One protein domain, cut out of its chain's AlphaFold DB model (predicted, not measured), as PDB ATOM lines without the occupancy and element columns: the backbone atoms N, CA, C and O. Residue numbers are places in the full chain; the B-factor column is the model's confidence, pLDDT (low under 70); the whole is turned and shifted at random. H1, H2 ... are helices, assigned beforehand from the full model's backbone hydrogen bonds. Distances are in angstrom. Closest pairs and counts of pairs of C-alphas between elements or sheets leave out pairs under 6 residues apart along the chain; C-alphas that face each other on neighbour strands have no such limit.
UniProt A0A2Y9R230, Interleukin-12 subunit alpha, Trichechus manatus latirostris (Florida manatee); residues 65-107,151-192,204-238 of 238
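This is residues 65 to 107, 151 to 192 and 204 to 238 of the 238 residues of the protein "Interleukin-12 subunit alpha" of Trichechus manatus latirostris (Florida manatee) (UniProt A0A2Y9R230). Two long helices, H1 and H4, run side by side in opposite directions, and a hairpin of two shorter helices, H2 and H3, covers one side of them, H3 on H1 and H2 on the first half of H4. The two shorter helices are shifted lengthwise past each other, and an unnamed stretch, residues 92 to 107, loops round H4 from the end of H1. The printed part has 120 residues with four named helices, H1, H2, H3 and H4 in that order, and no named strand; the class is all helix. The whole is compact, with a radius of gyration of the C-alphas of 15.0 A, yet elongated, spanning 47 by 29 by 22 A.

The longest helix, H4, holds residues 207 to 237 and measures 43.8 A from first to last C-alpha, from C-alpha 207 at (213.451, 217.503, 112.238) to C-alpha 237 at (192.933, 256.205, 111.613). H1, residues 65 to 91, measures 39.3 A and begins with C-alpha 65 at (199.885, 257.087, 122.609). H3, residues 176 to 188, measures 18.2 A, and H2, residues 151 to 165, measures 21.2 A.

H1, H2, H3 and H4 form a bundle, helices gathered together with mostly aligned packing. H4 and H1 touch at a shallow tilt of 28 degrees and run opposite ways; their closest C-alphas, those of Leu 71 and Met 232, are 5.1 A apart. H4 touches H2 with residues 207 to 221 alone, closest at the C-alphas of Met 160 and Thr 210, 6.6 A apart. These two run opposite ways at a shallow tilt of 34.8 degrees, only just short of steep. H1 touches H3, with the closest C-alphas, those of Ala 80 and Met 178, 4.9 A apart; they run opposite ways at a shallow tilt of 23 degrees. H2 and H3 form a helical hairpin and touch at a shallow tilt of 20 degrees, their closest C-alphas, those of Gln 154 and Met 182, 7.0 A apart. H1 and H2 are apart, and so are H3 and H4. In H1, H2, H3 and H4 every O i to N i+4 pair is within hydrogen-bond range.

The two C-alphas farthest apart, those of Pro 168 and Ser 238, the chain's last residue, are 50.1 A apart. Residues 108 to 150 are not printed, and C-alphas 107 and 151 across this cut are 11.3 A apart. Residues 193 to 203 are not printed either, with 33.2 A between C-alphas 192 and 204. The link from H2 to H3, 10 residues, is short. The mean pLDDT of the printed part is 86.1; it is under 70 at 17 residues, among them residues 65 to 68 and 98 to 105.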
ATOM      1  N   SER A  65     198.525 257.657 122.544       51.44
ATOM      2  CA  SER A  65     199.885 257.087 122.609       51.44
ATOM      3  C   SER A  65     199.894 255.558 122.477       51.44
ATOM      4  O   SER A  65     200.771 254.996 121.823       51.44
ATOM      5  N   GLY A  66     198.891 254.878 123.047       61.41
ATOM      6  CA  GLY A  66     198.821 253.411 123.045       61.41
ATOM      7  C   GLY A  66     198.533 252.804 121.666       61.41
ATOM      8  O   GLY A  66     199.169 251.829 121.276       61.41
ATOM      9  N   MET A  67     197.628 253.406 120.884       69.94
ATOM     10  CA  MET A  67     197.240 252.855 119.576       69.94
ATOM     11  C   MET A  67     198.362 252.973 118.532       69.94
ATOM     12  O   MET A  67     198.603 252.038 117.766       69.94
ATOM     13  N   PHE A  68     199.113 254.081 118.559       64.50
ATOM     14  CA  PHE A  68     200.278 254.281 117.694       64.50
ATOM     15  C   PHE A  68     201.371 253.229 117.948       64.50
ATOM     16  O   PHE A  68     202.002 252.734 117.010       64.50
ATOM     17  N   GLN A  69     201.560 252.835 119.213       81.12
ATOM     18  CA  GLN A  69     202.478 251.755 119.584       81.12
ATOM     19  C   GLN A  69     202.001 250.409 119.020       81.12
ATOM     20  O   GLN A  69     202.785 249.726 118.362       81.12
ATOM     21  N   CYS A  70     200.718 250.057 119.167       85.38
ATOM     22  CA  CYS A  70     200.151 248.826 118.595       85.38
ATOM     23  C   CYS A  70     200.319 248.745 117.071       85.38
ATOM     24  O   CYS A  70     200.684 247.690 116.546       85.38
ATOM     25  N   LEU A  71     200.112 249.855 116.354       88.38
ATOM     26  CA  LEU A  71     200.359 249.912 114.913       88.38
ATOM     27  C   LEU A  71     201.832 249.634 114.587       88.38
ATOM     28  O   LEU A  71     202.111 248.750 113.776       88.38
ATOM     29  N   SER A  72     202.762 250.325 115.247       91.50
ATOM     30  CA  SER A  72     204.205 250.116 115.060       91.50
ATOM     31  C   SER A  72     204.615 248.659 115.320       91.50
ATOM     32  O   SER A  72     205.257 248.029 114.474       91.50
ATOM     33  N   HIS A  73     204.168 248.070 116.433       93.69
ATOM     34  CA  HIS A  73     204.448 246.668 116.753       93.69
ATOM     35  C   HIS A  73     203.823 245.708 115.732       93.69
ATOM     36  O   HIS A  73     204.476 244.749 115.323       93.69
ATOM     37  N   SER A  74     202.611 245.981 115.234       93.50
ATOM     38  CA  SER A  74     201.985 245.150 114.197       93.50
ATOM     39  C   SER A  74     202.732 245.189 112.857       93.50
ATOM     40  O   SER A  74     202.889 244.152 112.208       93.50
ATOM     41  N   GLN A  75     203.274 246.349 112.474       96.19
ATOM     42  CA  GLN A  75     204.113 246.497 111.283       96.19
ATOM     43  C   GLN A  75     205.446 245.761 111.444       96.19
ATOM     44  O   GLN A  75     205.902 245.088 110.517       96.19
ATOM     45  N   ASN A  76     206.060 245.863 112.625       97.31
ATOM     46  CA  ASN A  76     207.290 245.148 112.950       97.31
ATOM     47  C   ASN A  76     207.080 243.632 112.931       97.31
ATOM     48  O   ASN A  76     207.896 242.926 112.340       97.31
ATOM     49  N   LEU A  77     205.965 243.143 113.482       97.75
ATOM     50  CA  LEU A  77     205.589 241.734 113.419       97.75
ATOM     51  C   LEU A  77     205.423 241.269 111.970       97.75
ATOM     52  O   LEU A  77     206.030 240.279 111.570       97.75
ATOM     53  N   LEU A  78     204.648 241.995 111.158       98.00
ATOM     54  CA  LEU A  78     204.437 241.636 109.755       98.00
ATOM     55  C   LEU A  78     205.754 241.597 108.966       98.00
ATOM     56  O   LEU A  78     205.945 240.695 108.142       98.00
ATOM     57  N   ARG A  79     206.664 242.545 109.224       98.25
ATOM     58  CA  ARG A  79     208.004 242.564 108.627       98.25
ATOM     59  C   ARG A  79     208.806 241.336 109.052       98.25
ATOM     60  O   ARG A  79     209.203 240.564 108.190       98.25
ATOM     61  N   ALA A  80     208.948 241.100 110.357       98.25
ATOM     62  CA  ALA A  80     209.744 239.996 110.889       98.25
ATOM     63  C   ALA A  80     209.238 238.619 110.423       98.25
ATOM     64  O   ALA A  80     210.030 237.759 110.048       98.25
ATOM     65  N   VAL A  81     207.916 238.419 110.379       97.44
ATOM     66  CA  VAL A  81     207.311 237.181 109.864       97.44
ATOM     67  C   VAL A  81     207.545 237.033 108.363       97.44
ATOM     68  O   VAL A  81     207.810 235.931 107.888       97.44
ATOM     69  N   SER A  82     207.456 238.127 107.601       97.00
ATOM     70  CA  SER A  82     207.730 238.094 106.162       97.00
ATOM     71  C   SER A  82     209.192 237.756 105.882       97.00
ATOM     72  O   SER A  82     209.448 236.903 105.036       97.00
ATOM     73  N   ASP A  83     210.128 238.350 106.620       97.56
ATOM     74  CA  ASP A  83     211.563 238.091 106.489       97.56
ATOM     75  C   ASP A  83     211.891 236.633 106.847       97.56
ATOM     76  O   ASP A  83     212.529 235.927 106.061       97.56
ATOM     77  N   MET A  84     211.361 236.138 107.972       96.25
ATOM     78  CA  MET A  84     211.525 234.744 108.390       96.25
ATOM     79  C   MET A  84     210.922 233.768 107.370       96.25
ATOM     80  O   MET A  84     211.511 232.724 107.083       96.25
ATOM     81  N   LEU A  85     209.770 234.102 106.778       94.19
ATOM     82  CA  LEU A  85     209.159 233.282 105.734       94.19
ATOM     83  C   LEU A  85     210.007 233.253 104.454       94.19
ATOM     84  O   LEU A  85     210.156 232.191 103.851       94.19
ATOM     85  N   GLN A  86     210.581 234.385 104.035       94.00
ATOM     86  CA  GLN A  86     211.483 234.417 102.878       94.00
ATOM     87  C   GLN A  86     212.747 233.594 103.131       94.00
ATOM     88  O   GLN A  86     213.140 232.792 102.285       94.00
ATOM     89  N   LYS A  87     213.331 233.720 104.326       94.69
ATOM     90  CA  LYS A  87     214.462 232.896 104.764       94.69
ATOM     91  C   LYS A  87     214.111 231.408 104.727       94.69
ATOM     92  O   LYS A  87     214.870 230.616 104.178       94.69
ATOM     93  N   ALA A  88     212.940 231.031 105.246       92.62
ATOM     94  CA  ALA A  88     212.473 229.651 105.217       92.62
ATOM     95  C   ALA A  88     212.343 229.111 103.793       92.62
ATOM     96  O   ALA A  88     212.844 228.028 103.521       92.62
ATOM     97  N   ARG A  89     211.762 229.882 102.869       90.06
ATOM     98  CA  ARG A  89     211.637 229.477 101.462       90.06
ATOM     99  C   ARG A  89     212.986 229.239 100.789       90.06
ATOM    100  O   ARG A  89     213.127 228.228 100.118       90.06
ATOM    101  N   GLY A  90     213.959 230.127 100.994       89.81
ATOM    102  CA  GLY A  90     215.287 229.993 100.379       89.81
ATOM    103  C   GLY A  90     216.172 228.924 101.025       89.81
ATOM    104  O   GLY A  90     217.080 228.397 100.400       89.81
ATOM    105  N   THR A  91     215.946 228.587 102.295       90.88
ATOM    106  CA  THR A  91     216.753 227.566 102.987       90.88
ATOM    107  C   THR A  91     216.122 226.175 102.953       90.88
ATOM    108  O   THR A  91     216.824 225.171 103.060       90.88
ATOM    109  N   LEU A  92     214.803 226.100 102.800       88.69
ATOM    110  CA  LEU A  92     214.037 224.859 102.762       88.69
ATOM    111  C   LEU A  92     213.499 224.575 101.351       88.69
ATOM    112  O   LEU A  92     212.437 223.988 101.219       88.69
ATOM    113  N   GLU A  93     214.228 224.951 100.297       80.50
ATOM    114  CA  GLU A  93     213.797 224.814  98.890       80.50
ATOM    115  C   GLU A  93     213.413 223.378  98.488       80.50
ATOM    116  O   GLU A  93     212.537 223.177  97.654       80.50
ATOM    117  N   PHE A  94     214.041 222.371  99.102       80.50
ATOM    118  CA  PHE A  94     213.745 220.949  98.867       80.50
ATOM    119  C   PHE A  94     212.593 220.402  99.718       80.50
ATOM    120  O   PHE A  94     212.273 219.218  99.646       80.50
ATOM    121  N   TYR A  95     212.014 221.241 100.569       77.00
ATOM    122  CA  TYR A  95     210.849 220.927 101.376       77.00
ATOM    123  C   TYR A  95     209.637 221.584 100.707       77.00
ATOM    124  O   TYR A  95     209.749 222.696 100.193       77.00
ATOM    125  N   SER A  96     208.477 220.923 100.719       69.81
ATOM    126  CA  SER A  96     207.219 221.446 100.159       69.81
ATOM    127  C   SER A  96     206.693 222.646 100.955       69.81
ATOM    128  O   SER A  96     205.678 222.558 101.628       69.81
ATOM    129  N   CYS A  97     207.399 223.777 100.919       70.38
ATOM    130  CA  CYS A  97     207.020 225.057 101.520       70.38
ATOM    131  C   CYS A  97     206.175 225.915 100.556       70.38
ATOM    132  O   CYS A  97     206.028 227.123 100.753       70.38
ATOM    133  N   THR A  98     205.656 225.316  99.480       63.38
ATOM    134  CA  THR A  98     204.798 225.973  98.494       63.38
ATOM    135  C   THR A  98     203.355 226.014  98.996       63.38
ATOM    136  O   THR A  98     202.868 225.108  99.667       63.38
ATOM    137  N   SER A  99     202.653 227.104  98.680       56.91
ATOM    138  CA  SER A  99     201.288 227.355  99.169       56.91
ATOM    139  C   SER A  99     200.245 226.360  98.640       56.91
ATOM    140  O   SER A  99     199.124 226.371  99.124       56.91
ATOM    141  N   GLU A 100     200.590 225.561  97.633       52.41
ATOM    142  CA  GLU A 100     199.670 224.691  96.888       52.41
ATOM    143  C   GLU A 100     199.731 223.224  97.354       52.41
ATOM    144  O   GLU A 100     198.774 222.487  97.140       52.41
ATOM    145  N   GLU A 101     200.811 222.802  98.029       48.41
ATOM    146  CA  GLU A 101     200.984 221.431  98.559       48.41
ATOM    147  C   GLU A 101     200.741 221.323 100.073       48.41
ATOM    148  O   GLU A 101     200.700 220.227 100.629       48.41
ATOM    149  N   ILE A 102     200.579 222.457 100.752       54.78
ATOM    150  CA  ILE A 102     200.356 222.531 102.191       54.78
ATOM    151  C   ILE A 102     198.871 222.790 102.447       54.78
ATOM    152  O   ILE A 102     198.378 223.876 102.132       54.78
ATOM    153  N   ASP A 103     198.185 221.855 103.110       56.12
ATOM    154  CA  ASP A 103     196.933 222.173 103.798       56.12
ATOM    155  C   ASP A 103     197.210 223.356 104.731       56.12
ATOM    156  O   ASP A 103     198.028 223.261 105.648       56.12
ATOM    157  N   HIS A 104     196.594 224.509 104.454       59.88
ATOM    158  CA  HIS A 104     196.724 225.715 105.268       59.88
ATOM    159  C   HIS A 104     196.094 225.476 106.645       59.88
ATOM    160  O   HIS A 104     194.965 225.889 106.916       59.88
ATOM    161  N   GLU A 105     196.819 224.776 107.513       66.50
ATOM    162  CA  GLU A 105     196.405 224.501 108.875       66.50
ATOM    163  C   GLU A 105     196.611 225.767 109.702       66.50
ATOM    164  O   GLU A 105     197.673 226.051 110.259       66.50
ATOM    165  N   ASP A 106     195.563 226.580 109.736       70.00
ATOM    166  CA  ASP A 106     195.468 227.666 110.685       70.00
ATOM    167  C   ASP A 106     195.102 227.098 112.056       70.00
ATOM    168  O   ASP A 106     193.944 226.777 112.330       70.00
ATOM    169  N   ILE A 107     196.100 227.010 112.934       77.69
ATOM    170  CA  ILE A 107     195.968 226.468 114.296       77.69
ATOM    171  C   ILE A 107     194.919 227.193 115.153       77.69
ATOM    172  O   ILE A 107     194.508 226.671 116.190       77.69
ATOM    173  N   LYS A 151     199.283 234.434 121.281       93.25
ATOM    174  CA  LYS A 151     199.675 233.497 122.342       93.25
ATOM    175  C   LYS A 151     199.833 232.075 121.806       93.25
ATOM    176  O   LYS A 151     200.819 231.403 122.110       93.25
ATOM    177  N   MET A 152     198.894 231.622 120.980       92.12
ATOM    178  CA  MET A 152     198.913 230.269 120.430       92.12
ATOM    179  C   MET A 152     200.054 230.058 119.438       92.12
ATOM    180  O   MET A 152     200.820 229.103 119.576       92.12
ATOM    181  N   TYR A 153     200.215 230.980 118.485       95.25
ATOM    182  CA  TYR A 153     201.344 230.943 117.558       95.25
ATOM    183  C   TYR A 153     202.677 231.019 118.309       95.25
ATOM    184  O   TYR A 153     203.620 230.314 117.954       95.25
ATOM    185  N   GLN A 154     202.765 231.820 119.375       95.06
ATOM    186  CA  GLN A 154     204.000 231.989 120.133       95.06
ATOM    187  C   GLN A 154     204.456 230.678 120.777       95.06
ATOM    188  O   GLN A 154     205.639 230.337 120.704       95.06
ATOM    189  N   VAL A 155     203.534 229.946 121.408       93.56
ATOM    190  CA  VAL A 155     203.838 228.653 122.031       93.56
ATOM    191  C   VAL A 155     204.357 227.663 120.988       93.56
ATOM    192  O   VAL A 155     205.408 227.054 121.194       93.56
ATOM    193  N   GLU A 156     203.680 227.556 119.844       93.00
ATOM    194  CA  GLU A 156     204.091 226.667 118.752       93.00
ATOM    195  C   GLU A 156     205.468 227.045 118.191       93.00
ATOM    196  O   GLU A 156     206.339 226.185 118.036       93.00
ATOM    197  N   PHE A 157     205.718 228.333 117.942       95.12
ATOM    198  CA  PHE A 157     207.009 228.806 117.445       95.12
ATOM    199  C   PHE A 157     208.144 228.588 118.454       95.12
ATOM    200  O   PHE A 157     209.225 228.148 118.055       95.12
ATOM    201  N   LYS A 158     207.914 228.817 119.754       94.25
ATOM    202  CA  LYS A 158     208.900 228.531 120.814       94.25
ATOM    203  C   LYS A 158     209.219 227.032 120.883       94.25
ATOM    204  O   LYS A 158     210.394 226.665 120.933       94.25
ATOM    205  N   ALA A 159     208.203 226.170 120.812       92.19
ATOM    206  CA  ALA A 159     208.383 224.718 120.810       92.19
ATOM    207  C   ALA A 159     209.159 224.227 119.574       92.19
ATOM    208  O   ALA A 159     210.087 223.425 119.698       92.19
ATOM    209  N   MET A 160     208.834 224.737 118.383       90.88
ATOM    210  CA  MET A 160     209.574 224.411 117.160       90.88
ATOM    211  C   MET A 160     211.013 224.915 117.212       90.88
ATOM    212  O   MET A 160     211.916 224.172 116.842       90.88
ATOM    213  N   ASN A 161     211.250 226.136 117.701       92.88
ATOM    214  CA  ASN A 161     212.602 226.677 117.822       92.88
ATOM    215  C   ASN A 161     213.476 225.793 118.726       92.88
ATOM    216  O   ASN A 161     214.603 225.470 118.363       92.88
ATOM    217  N   ALA A 162     212.931 225.316 119.851       92.44
ATOM    218  CA  ALA A 162     213.630 224.374 120.726       92.44
ATOM    219  C   ALA A 162     214.021 223.074 119.996       92.44
ATOM    220  O   ALA A 162     215.141 222.597 120.166       92.44
ATOM    221  N   LYS A 163     213.141 222.532 119.140       91.62
ATOM    222  CA  LYS A 163     213.457 221.360 118.302       91.62
ATOM    223  C   LYS A 163     214.512 221.687 117.240       91.62
ATOM    224  O   LYS A 163     215.458 220.930 117.076       91.62
ATOM    225  N   LEU A 164     214.396 222.818 116.544       91.69
ATOM    226  CA  LEU A 164     215.329 223.224 115.483       91.69
ATOM    227  C   LEU A 164     216.746 223.489 116.007       91.69
ATOM    228  O   LEU A 164     217.713 223.177 115.320       91.69
ATOM    229  N   LEU A 165     216.887 223.993 117.236       91.69
ATOM    230  CA  LEU A 165     218.191 224.170 117.889       91.69
ATOM    231  C   LEU A 165     218.937 222.844 118.108       91.69
ATOM    232  O   LEU A 165     220.168 222.841 118.171       91.69
ATOM    233  N   MET A 166     218.204 221.731 118.194       90.31
ATOM    234  CA  MET A 166     218.760 220.384 118.331       90.31
ATOM    235  C   MET A 166     219.063 219.718 116.979       90.31
ATOM    236  O   MET A 166     219.673 218.651 116.966       90.31
ATOM    237  N   ASP A 167     218.670 220.316 115.844       90.62
ATOM    238  CA  ASP A 167     218.935 219.747 114.516       90.62
ATOM    239  C   ASP A 167     220.449 219.739 114.243       90.62
ATOM    240  O   ASP A 167     221.053 220.813 114.142       90.62
ATOM    241  N   PRO A 168     221.086 218.570 114.048       88.94
ATOM    242  CA  PRO A 168     222.514 218.503 113.752       88.94
ATOM    243  C   PRO A 168     222.876 219.204 112.436       88.94
ATOM    244  O   PRO A 168     223.994 219.696 112.298       88.94
ATOM    245  N   LYS A 169     221.942 219.288 111.476       88.31
ATOM    246  CA  LYS A 169     222.174 219.963 110.191       88.31
ATOM    247  C   LYS A 169     222.075 221.482 110.295       88.31
ATOM    248  O   LYS A 169     222.565 222.152 109.393       88.31
ATOM    249  N   ARG A 170     221.434 222.015 111.347       87.56
ATOM    250  CA  ARG A 170     221.312 223.460 111.619       87.56
ATOM    251  C   ARG A 170     220.893 224.287 110.397       87.56
ATOM    252  O   ARG A 170     221.378 225.395 110.199       87.56
ATOM    253  N   GLN A 171     220.018 223.727 109.559       88.19
ATOM    254  CA  GLN A 171     219.660 224.348 108.280       88.19
ATOM    255  C   GLN A 171     218.945 225.676 108.502       88.19
ATOM    256  O   GLN A 171     219.267 226.658 107.853       88.19
ATOM    257  N   ILE A 172     218.009 225.725 109.448       92.56
ATOM    258  CA  ILE A 172     217.206 226.912 109.715       92.56
ATOM    259  C   ILE A 172     217.061 227.142 111.214       92.56
ATOM    260  O   ILE A 172     216.931 226.198 111.991       92.56
ATOM    261  N   PHE A 173     217.038 228.415 111.593       91.62
ATOM    262  CA  PHE A 173     216.723 228.881 112.937       91.62
ATOM    263  C   PHE A 173     215.596 229.891 112.853       91.62
ATOM    264  O   PHE A 173     215.567 230.694 111.913       91.62
ATOM    265  N   LEU A 174     214.700 229.847 113.838       94.12
ATOM    266  CA  LEU A 174     213.660 230.850 113.967       94.12
ATOM    267  C   LEU A 174     214.295 232.168 114.419       94.12
ATOM    268  O   LEU A 174     215.056 232.196 115.388       94.12
ATOM    269  N   ASP A 175     213.992 233.250 113.712       93.69
ATOM    270  CA  ASP A 175     214.574 234.546 114.025       93.69
ATOM    271  C   ASP A 175     214.041 235.075 115.359       93.69
ATOM    272  O   ASP A 175     212.833 235.174 115.589       93.69
ATOM    273  N   GLN A 176     214.960 235.459 116.246       94.81
ATOM    274  CA  GLN A 176     214.599 235.996 117.557       94.81
ATOM    275  C   GLN A 176     213.782 237.289 117.434       94.81
ATOM    276  O   GLN A 176     212.888 237.522 118.242       94.81
ATOM    277  N   SER A 177     214.040 238.094 116.399       94.69
ATOM    278  CA  SER A 177     213.277 239.310 116.098       94.69
ATOM    279  C   SER A 177     211.791 239.027 115.878       94.69
ATOM    280  O   SER A 177     210.957 239.821 116.303       94.69
ATOM    281  N   MET A 178     211.446 237.886 115.273       96.50
ATOM    282  CA  MET A 178     210.056 237.477 115.089       96.50
ATOM    283  C   MET A 178     209.397 237.145 116.430       96.50
ATOM    284  O   MET A 178     208.314 237.652 116.708       96.50
ATOM    285  N   LEU A 179     210.053 236.340 117.274       96.44
ATOM    286  CA  LEU A 179     209.531 236.003 118.605       96.44
ATOM    287  C   LEU A 179     209.367 237.252 119.481       96.44
ATOM    288  O   LEU A 179     208.326 237.427 120.110       96.44
ATOM    289  N   THR A 180     210.354 238.147 119.461       96.31
ATOM    290  CA  THR A 180     210.306 239.412 120.199       96.31
ATOM    291  C   THR A 180     209.193 240.325 119.688       96.31
ATOM    292  O   THR A 180     208.461 240.876 120.499       96.31
ATOM    293  N   ALA A 181     208.981 240.431 118.372       96.69
ATOM    294  CA  ALA A 181     207.875 241.223 117.830       96.69
ATOM    295  C   ALA A 181     206.495 240.689 118.261       96.69
ATOM    296  O   ALA A 181     205.560 241.470 118.436       96.69
ATOM    297  N   MET A 182     206.360 239.370 118.462       95.50
ATOM    298  CA  MET A 182     205.145 238.790 119.044       95.50
ATOM    299  C   MET A 182     204.975 239.190 120.512       95.50
ATOM    300  O   MET A 182     203.887 239.620 120.887       95.50
ATOM    301  N   ASP A 183     206.034 239.067 121.323       93.38
ATOM    302  CA  ASP A 183     206.023 239.454 122.742       93.38
ATOM    303  C   ASP A 183     205.674 240.944 122.914       93.38
ATOM    304  O   ASP A 183     204.798 241.286 123.707       93.38
ATOM    305  N   GLU A 184     206.297 241.826 122.129       93.00
ATOM    306  CA  GLU A 184     206.045 243.270 122.164       93.00
ATOM    307  C   GLU A 184     204.594 243.615 121.811       93.00
ATOM    308  O   GLU A 184     203.961 244.413 122.503       93.00
ATOM    309  N   LEU A 185     204.039 242.998 120.761       91.50
ATOM    310  CA  LEU A 185     202.649 243.247 120.384       91.50
ATOM    311  C   LEU A 185     201.677 242.707 121.440       91.50
ATOM    312  O   LEU A 185     200.727 243.396 121.798       91.50
ATOM    313  N   MET A 186     201.917 241.505 121.972       89.75
ATOM    314  CA  MET A 186     201.110 240.954 123.066       89.75
ATOM    315  C   MET A 186     201.142 241.852 124.306       89.75
ATOM    316  O   MET A 186     200.104 242.067 124.930       89.75
ATOM    317  N   GLN A 187     202.313 242.392 124.646       88.62
ATOM    318  CA  GLN A 187     202.481 243.309 125.768       88.62
ATOM    319  C   GLN A 187     201.742 244.630 125.529       88.62
ATOM    320  O   GLN A 187     201.042 245.103 126.422       88.62
ATOM    321  N   ALA A 188     201.836 245.199 124.325       85.50
ATOM    322  CA  ALA A 188     201.146 246.438 123.969       85.50
ATOM    323  C   ALA A 188     199.612 246.306 124.032       85.50
ATOM    324  O   ALA A 188     198.922 247.261 124.386       85.50
ATOM    325  N   LEU A 189     199.076 245.112 123.748       83.88
ATOM    326  CA  LEU A 189     197.644 244.825 123.855       83.88
ATOM    327  C   LEU A 189     197.130 244.782 125.309       83.88
ATOM    328  O   LEU A 189     195.922 244.869 125.510       83.88
ATOM    329  N   ASN A 190     198.009 244.698 126.320       73.38
ATOM    330  CA  ASN A 190     197.676 244.779 127.753       73.38
ATOM    331  C   ASN A 190     196.584 243.797 128.247       73.38
ATOM    332  O   ASN A 190     195.877 244.080 129.216       73.38
ATOM    333  N   PHE A 191     196.458 242.615 127.637       68.38
ATOM    334  CA  PHE A 191     195.603 241.550 128.172       68.38
ATOM    335  C   PHE A 191     196.383 240.687 129.166       68.38
ATOM    336  O   PHE A 191     197.342 239.997 128.812       68.38
ATOM    337  N   ASN A 192     195.953 240.704 130.428       56.94
ATOM    338  CA  ASN A 192     196.434 239.766 131.436       56.94
ATOM    339  C   ASN A 192     195.741 238.423 131.205       56.94
ATOM    340  O   ASN A 192     194.558 238.279 131.509       56.94
ATOM    341  N   GLU A 204     210.092 212.393 120.445       68.25
ATOM    342  CA  GLU A 204     211.403 212.484 119.800       68.25
ATOM    343  C   GLU A 204     211.353 213.496 118.632       68.25
ATOM    344  O   GLU A 204     210.387 213.509 117.859       68.25
ATOM    345  N   PRO A 205     212.332 214.412 118.509       76.19
ATOM    346  CA  PRO A 205     212.248 215.486 117.530       76.19
ATOM    347  C   PRO A 205     212.466 214.970 116.101       76.19
ATOM    348  O   PRO A 205     213.591 214.790 115.646       76.19
ATOM    349  N   ASP A 206     211.378 214.822 115.347       87.25
ATOM    350  CA  ASP A 206     211.438 214.680 113.891       87.25
ATOM    351  C   ASP A 206     211.739 216.046 113.244       87.25
ATOM    352  O   ASP A 206     210.866 216.914 113.100       87.25
ATOM    353  N   PHE A 207     212.999 216.253 112.854       88.94
ATOM    354  CA  PHE A 207     213.451 217.503 112.238       88.94
ATOM    355  C   PHE A 207     212.865 217.742 110.844       88.94
ATOM    356  O   PHE A 207     212.689 218.900 110.459       88.94
ATOM    357  N   TYR A 208     212.566 216.689 110.076       88.44
ATOM    358  CA  TYR A 208     211.958 216.832 108.751       88.44
ATOM    359  C   TYR A 208     210.528 217.353 108.896       88.44
ATOM    360  O   TYR A 208     210.192 218.407 108.351       88.44
ATOM    361  N   LYS A 209     209.724 216.686 109.731       87.50
ATOM    362  CA  LYS A 209     208.350 217.096 110.039       87.50
ATOM    363  C   LYS A 209     208.298 218.486 110.672       87.50
ATOM    364  O   LYS A 209     207.425 219.280 110.329       87.50
ATOM    365  N   THR A 210     209.254 218.814 111.545       90.69
ATOM    366  CA  THR A 210     209.348 220.147 112.168       90.69
ATOM    367  C   THR A 210     209.594 221.247 111.131       90.69
ATOM    368  O   THR A 210     208.963 222.297 111.210       90.69
ATOM    369  N   LYS A 211     210.461 221.021 110.135       91.25
ATOM    370  CA  LYS A 211     210.731 221.999 109.061       91.25
ATOM    371  C   LYS A 211     209.532 222.208 108.146       91.25
ATOM    372  O   LYS A 211     209.216 223.350 107.829       91.25
ATOM    373  N   ILE A 212     208.843 221.126 107.781       87.88
ATOM    374  CA  ILE A 212     207.593 221.218 107.019       87.88
ATOM    375  C   ILE A 212     206.575 222.034 107.817       87.88
ATOM    376  O   ILE A 212     206.136 223.077 107.339       87.88
ATOM    377  N   LYS A 213     206.289 221.645 109.069       88.62
ATOM    378  CA  LYS A 213     205.342 222.357 109.944       88.62
ATOM    379  C   LYS A 213     205.704 223.838 110.119       88.62
ATOM    380  O   LYS A 213     204.809 224.681 110.104       88.62
ATOM    381  N   LEU A 214     206.991 224.173 110.230       91.94
ATOM    382  CA  LEU A 214     207.449 225.562 110.297       91.94
ATOM    383  C   LEU A 214     207.010 226.364 109.064       91.94
ATOM    384  O   LEU A 214     206.496 227.469 109.221       91.94
ATOM    385  N   CYS A 215     207.178 225.824 107.854       90.12
ATOM    386  CA  CYS A 215     206.734 226.495 106.632       90.12
ATOM    387  C   CYS A 215     205.219 226.722 106.610       90.12
ATOM    388  O   CYS A 215     204.782 227.840 106.324       90.12
ATOM    389  N   ILE A 216     204.429 225.704 106.974       88.12
ATOM    390  CA  ILE A 216     202.963 225.806 107.076       88.12
ATOM    391  C   ILE A 216     202.575 226.955 108.011       88.12
ATOM    392  O   ILE A 216     201.823 227.858 107.636       88.12
ATOM    393  N   LEU A 217     203.151 226.958 109.215       91.62
ATOM    394  CA  LEU A 217     202.832 227.946 110.238       91.62
ATOM    395  C   LEU A 217     203.301 229.350 109.868       91.62
ATOM    396  O   LEU A 217     202.570 230.300 110.125       91.62
ATOM    397  N   LEU A 218     204.465 229.520 109.236       93.50
ATOM    398  CA  LEU A 218     204.920 230.835 108.771       93.50
ATOM    399  C   LEU A 218     203.990 231.412 107.695       93.50
ATOM    400  O   LEU A 218     203.710 232.611 107.705       93.50
ATOM    401  N   HIS A 219     203.472 230.573 106.794       91.31
ATOM    402  CA  HIS A 219     202.481 230.988 105.800       91.31
ATOM    403  C   HIS A 219     201.170 231.442 106.455       91.31
ATOM    404  O   HIS A 219     200.725 232.569 106.215       91.31
ATOM    405  N   ALA A 220     200.578 230.594 107.302       90.75
ATOM    406  CA  ALA A 220     199.332 230.906 107.999       90.75
ATOM    407  C   ALA A 220     199.484 232.145 108.898       90.75
ATOM    408  O   ALA A 220     198.677 233.078 108.846       90.75
ATOM    409  N   PHE A 221     200.584 232.218 109.651       94.50
ATOM    410  CA  PHE A 221     200.844 233.329 110.553       94.50
ATOM    411  C   PHE A 221     201.092 234.643 109.816       94.50
ATOM    412  O   PHE A 221     200.635 235.688 110.270       94.50
ATOM    413  N   ARG A 222     201.731 234.624 108.638       94.94
ATOM    414  CA  ARG A 222     201.855 235.830 107.806       94.94
ATOM    415  C   ARG A 222     200.486 236.377 107.406       94.94
ATOM    416  O   ARG A 222     200.287 237.588 107.453       94.94
ATOM    417  N   ILE A 223     199.547 235.511 107.019       92.00
ATOM    418  CA  ILE A 223     198.174 235.926 106.682       92.00
ATOM    419  C   ILE A 223     197.515 236.579 107.904       92.00
ATOM    420  O   ILE A 223     196.952 237.669 107.792       92.00
ATOM    421  N   ARG A 224     197.661 235.971 109.085       91.88
ATOM    422  CA  ARG A 224     197.162 236.534 110.348       91.88
ATOM    423  C   ARG A 224     197.813 237.879 110.688       91.88
ATOM    424  O   ARG A 224     197.097 238.822 111.009       91.88
ATOM    425  N   ALA A 225     199.126 238.022 110.516       94.81
ATOM    426  CA  ALA A 225     199.845 239.278 110.729       94.81
ATOM    427  C   ALA A 225     199.373 240.397 109.782       94.81
ATOM    428  O   ALA A 225     199.260 241.547 110.201       94.81
ATOM    429  N   VAL A 226     199.034 240.076 108.526       94.12
ATOM    430  CA  VAL A 226     198.415 241.042 107.599       94.12
ATOM    431  C   VAL A 226     197.057 241.510 108.124       94.12
ATOM    432  O   VAL A 226     196.790 242.713 108.115       94.12
ATOM    433  N   THR A 227     196.210 240.593 108.599       91.06
ATOM    434  CA  THR A 227     194.902 240.930 109.186       91.06
ATOM    435  C   THR A 227     195.051 241.820 110.420       91.06
ATOM    436  O   THR A 227     194.399 242.859 110.500       91.06
ATOM    437  N   ILE A 228     195.965 241.474 111.331       90.94
ATOM    438  CA  ILE A 228     196.278 242.275 112.522       90.94
ATOM    439  C   ILE A 228     196.735 243.680 112.117       90.94
ATOM    440  O   ILE A 228     196.175 244.665 112.588       90.94
ATOM    441  N   ASN A 229     197.702 243.795 111.200       92.69
ATOM    442  CA  ASN A 229     198.221 245.087 110.752       92.69
ATOM    443  C   ASN A 229     197.131 245.966 110.117       92.69
ATOM    444  O   ASN A 229     197.088 247.173 110.361       92.69
ATOM    445  N   ARG A 230     196.235 245.378 109.311       90.94
ATOM    446  CA  ARG A 230     195.088 246.098 108.731       90.94
ATOM    447  C   ARG A 230     194.164 246.642 109.816       90.94
ATOM    448  O   ARG A 230     193.781 247.805 109.742       90.94
ATOM    449  N   MET A 231     193.860 245.834 110.830       85.12
ATOM    450  CA  MET A 231     193.013 246.260 111.940       85.12
ATOM    451  C   MET A 231     193.668 247.365 112.777       85.12
ATOM    452  O   MET A 231     193.028 248.372 113.062       85.12
ATOM    453  N   MET A 232     194.957 247.236 113.109       86.88
ATOM    454  CA  MET A 232     195.674 248.290 113.839       86.88
ATOM    455  C   MET A 232     195.750 249.587 113.033       86.88
ATOM    456  O   MET A 232     195.641 250.672 113.596       86.88
ATOM    457  N   SER A 233     195.887 249.487 111.708       87.38
ATOM    458  CA  SER A 233     195.858 250.658 110.825       87.38
ATOM    459  C   SER A 233     194.488 251.340 110.852       87.38
ATOM    460  O   SER A 233     194.429 252.558 110.986       87.38
ATOM    461  N   TYR A 234     193.403 250.559 110.786       83.56
ATOM    462  CA  TYR A 234     192.028 251.061 110.877       83.56
ATOM    463  C   TYR A 234     191.773 251.789 112.204       83.56
ATOM    464  O   TYR A 234     191.320 252.936 112.202       83.56
ATOM    465  N   LEU A 235     192.140 251.162 113.328       79.81
ATOM    466  CA  LEU A 235     191.978 251.735 114.667       79.81
ATOM    467  C   LEU A 235     192.819 252.996 114.886       79.81
ATOM    468  O   LEU A 235     192.392 253.887 115.604       79.81
ATOM    469  N   ASN A 236     194.000 253.092 114.272       80.31
ATOM    470  CA  ASN A 236     194.847 254.281 114.374       80.31
ATOM    471  C   ASN A 236     194.351 255.453 113.505       80.31
ATOM    472  O   ASN A 236     194.771 256.587 113.714       80.31
ATOM    473  N   SER A 237     193.516 255.183 112.497       77.38
ATOM    474  CA  SER A 237     192.933 256.205 111.613       77.38
ATOM    475  C   SER A 237     191.532 256.675 112.019       77.38
ATOM    476  O   SER A 237     191.016 257.593 111.382       77.38
ATOM    477  N   SER A 238     190.926 256.029 113.023       64.62
ATOM    478  CA  SER A 238     189.583 256.325 113.549       64.62
ATOM    479  C   SER A 238     189.659 257.265 114.747       64.62
ATOM    480  O   SER A 238     188.782 258.148 114.848       64.62
TER     481      SER A 238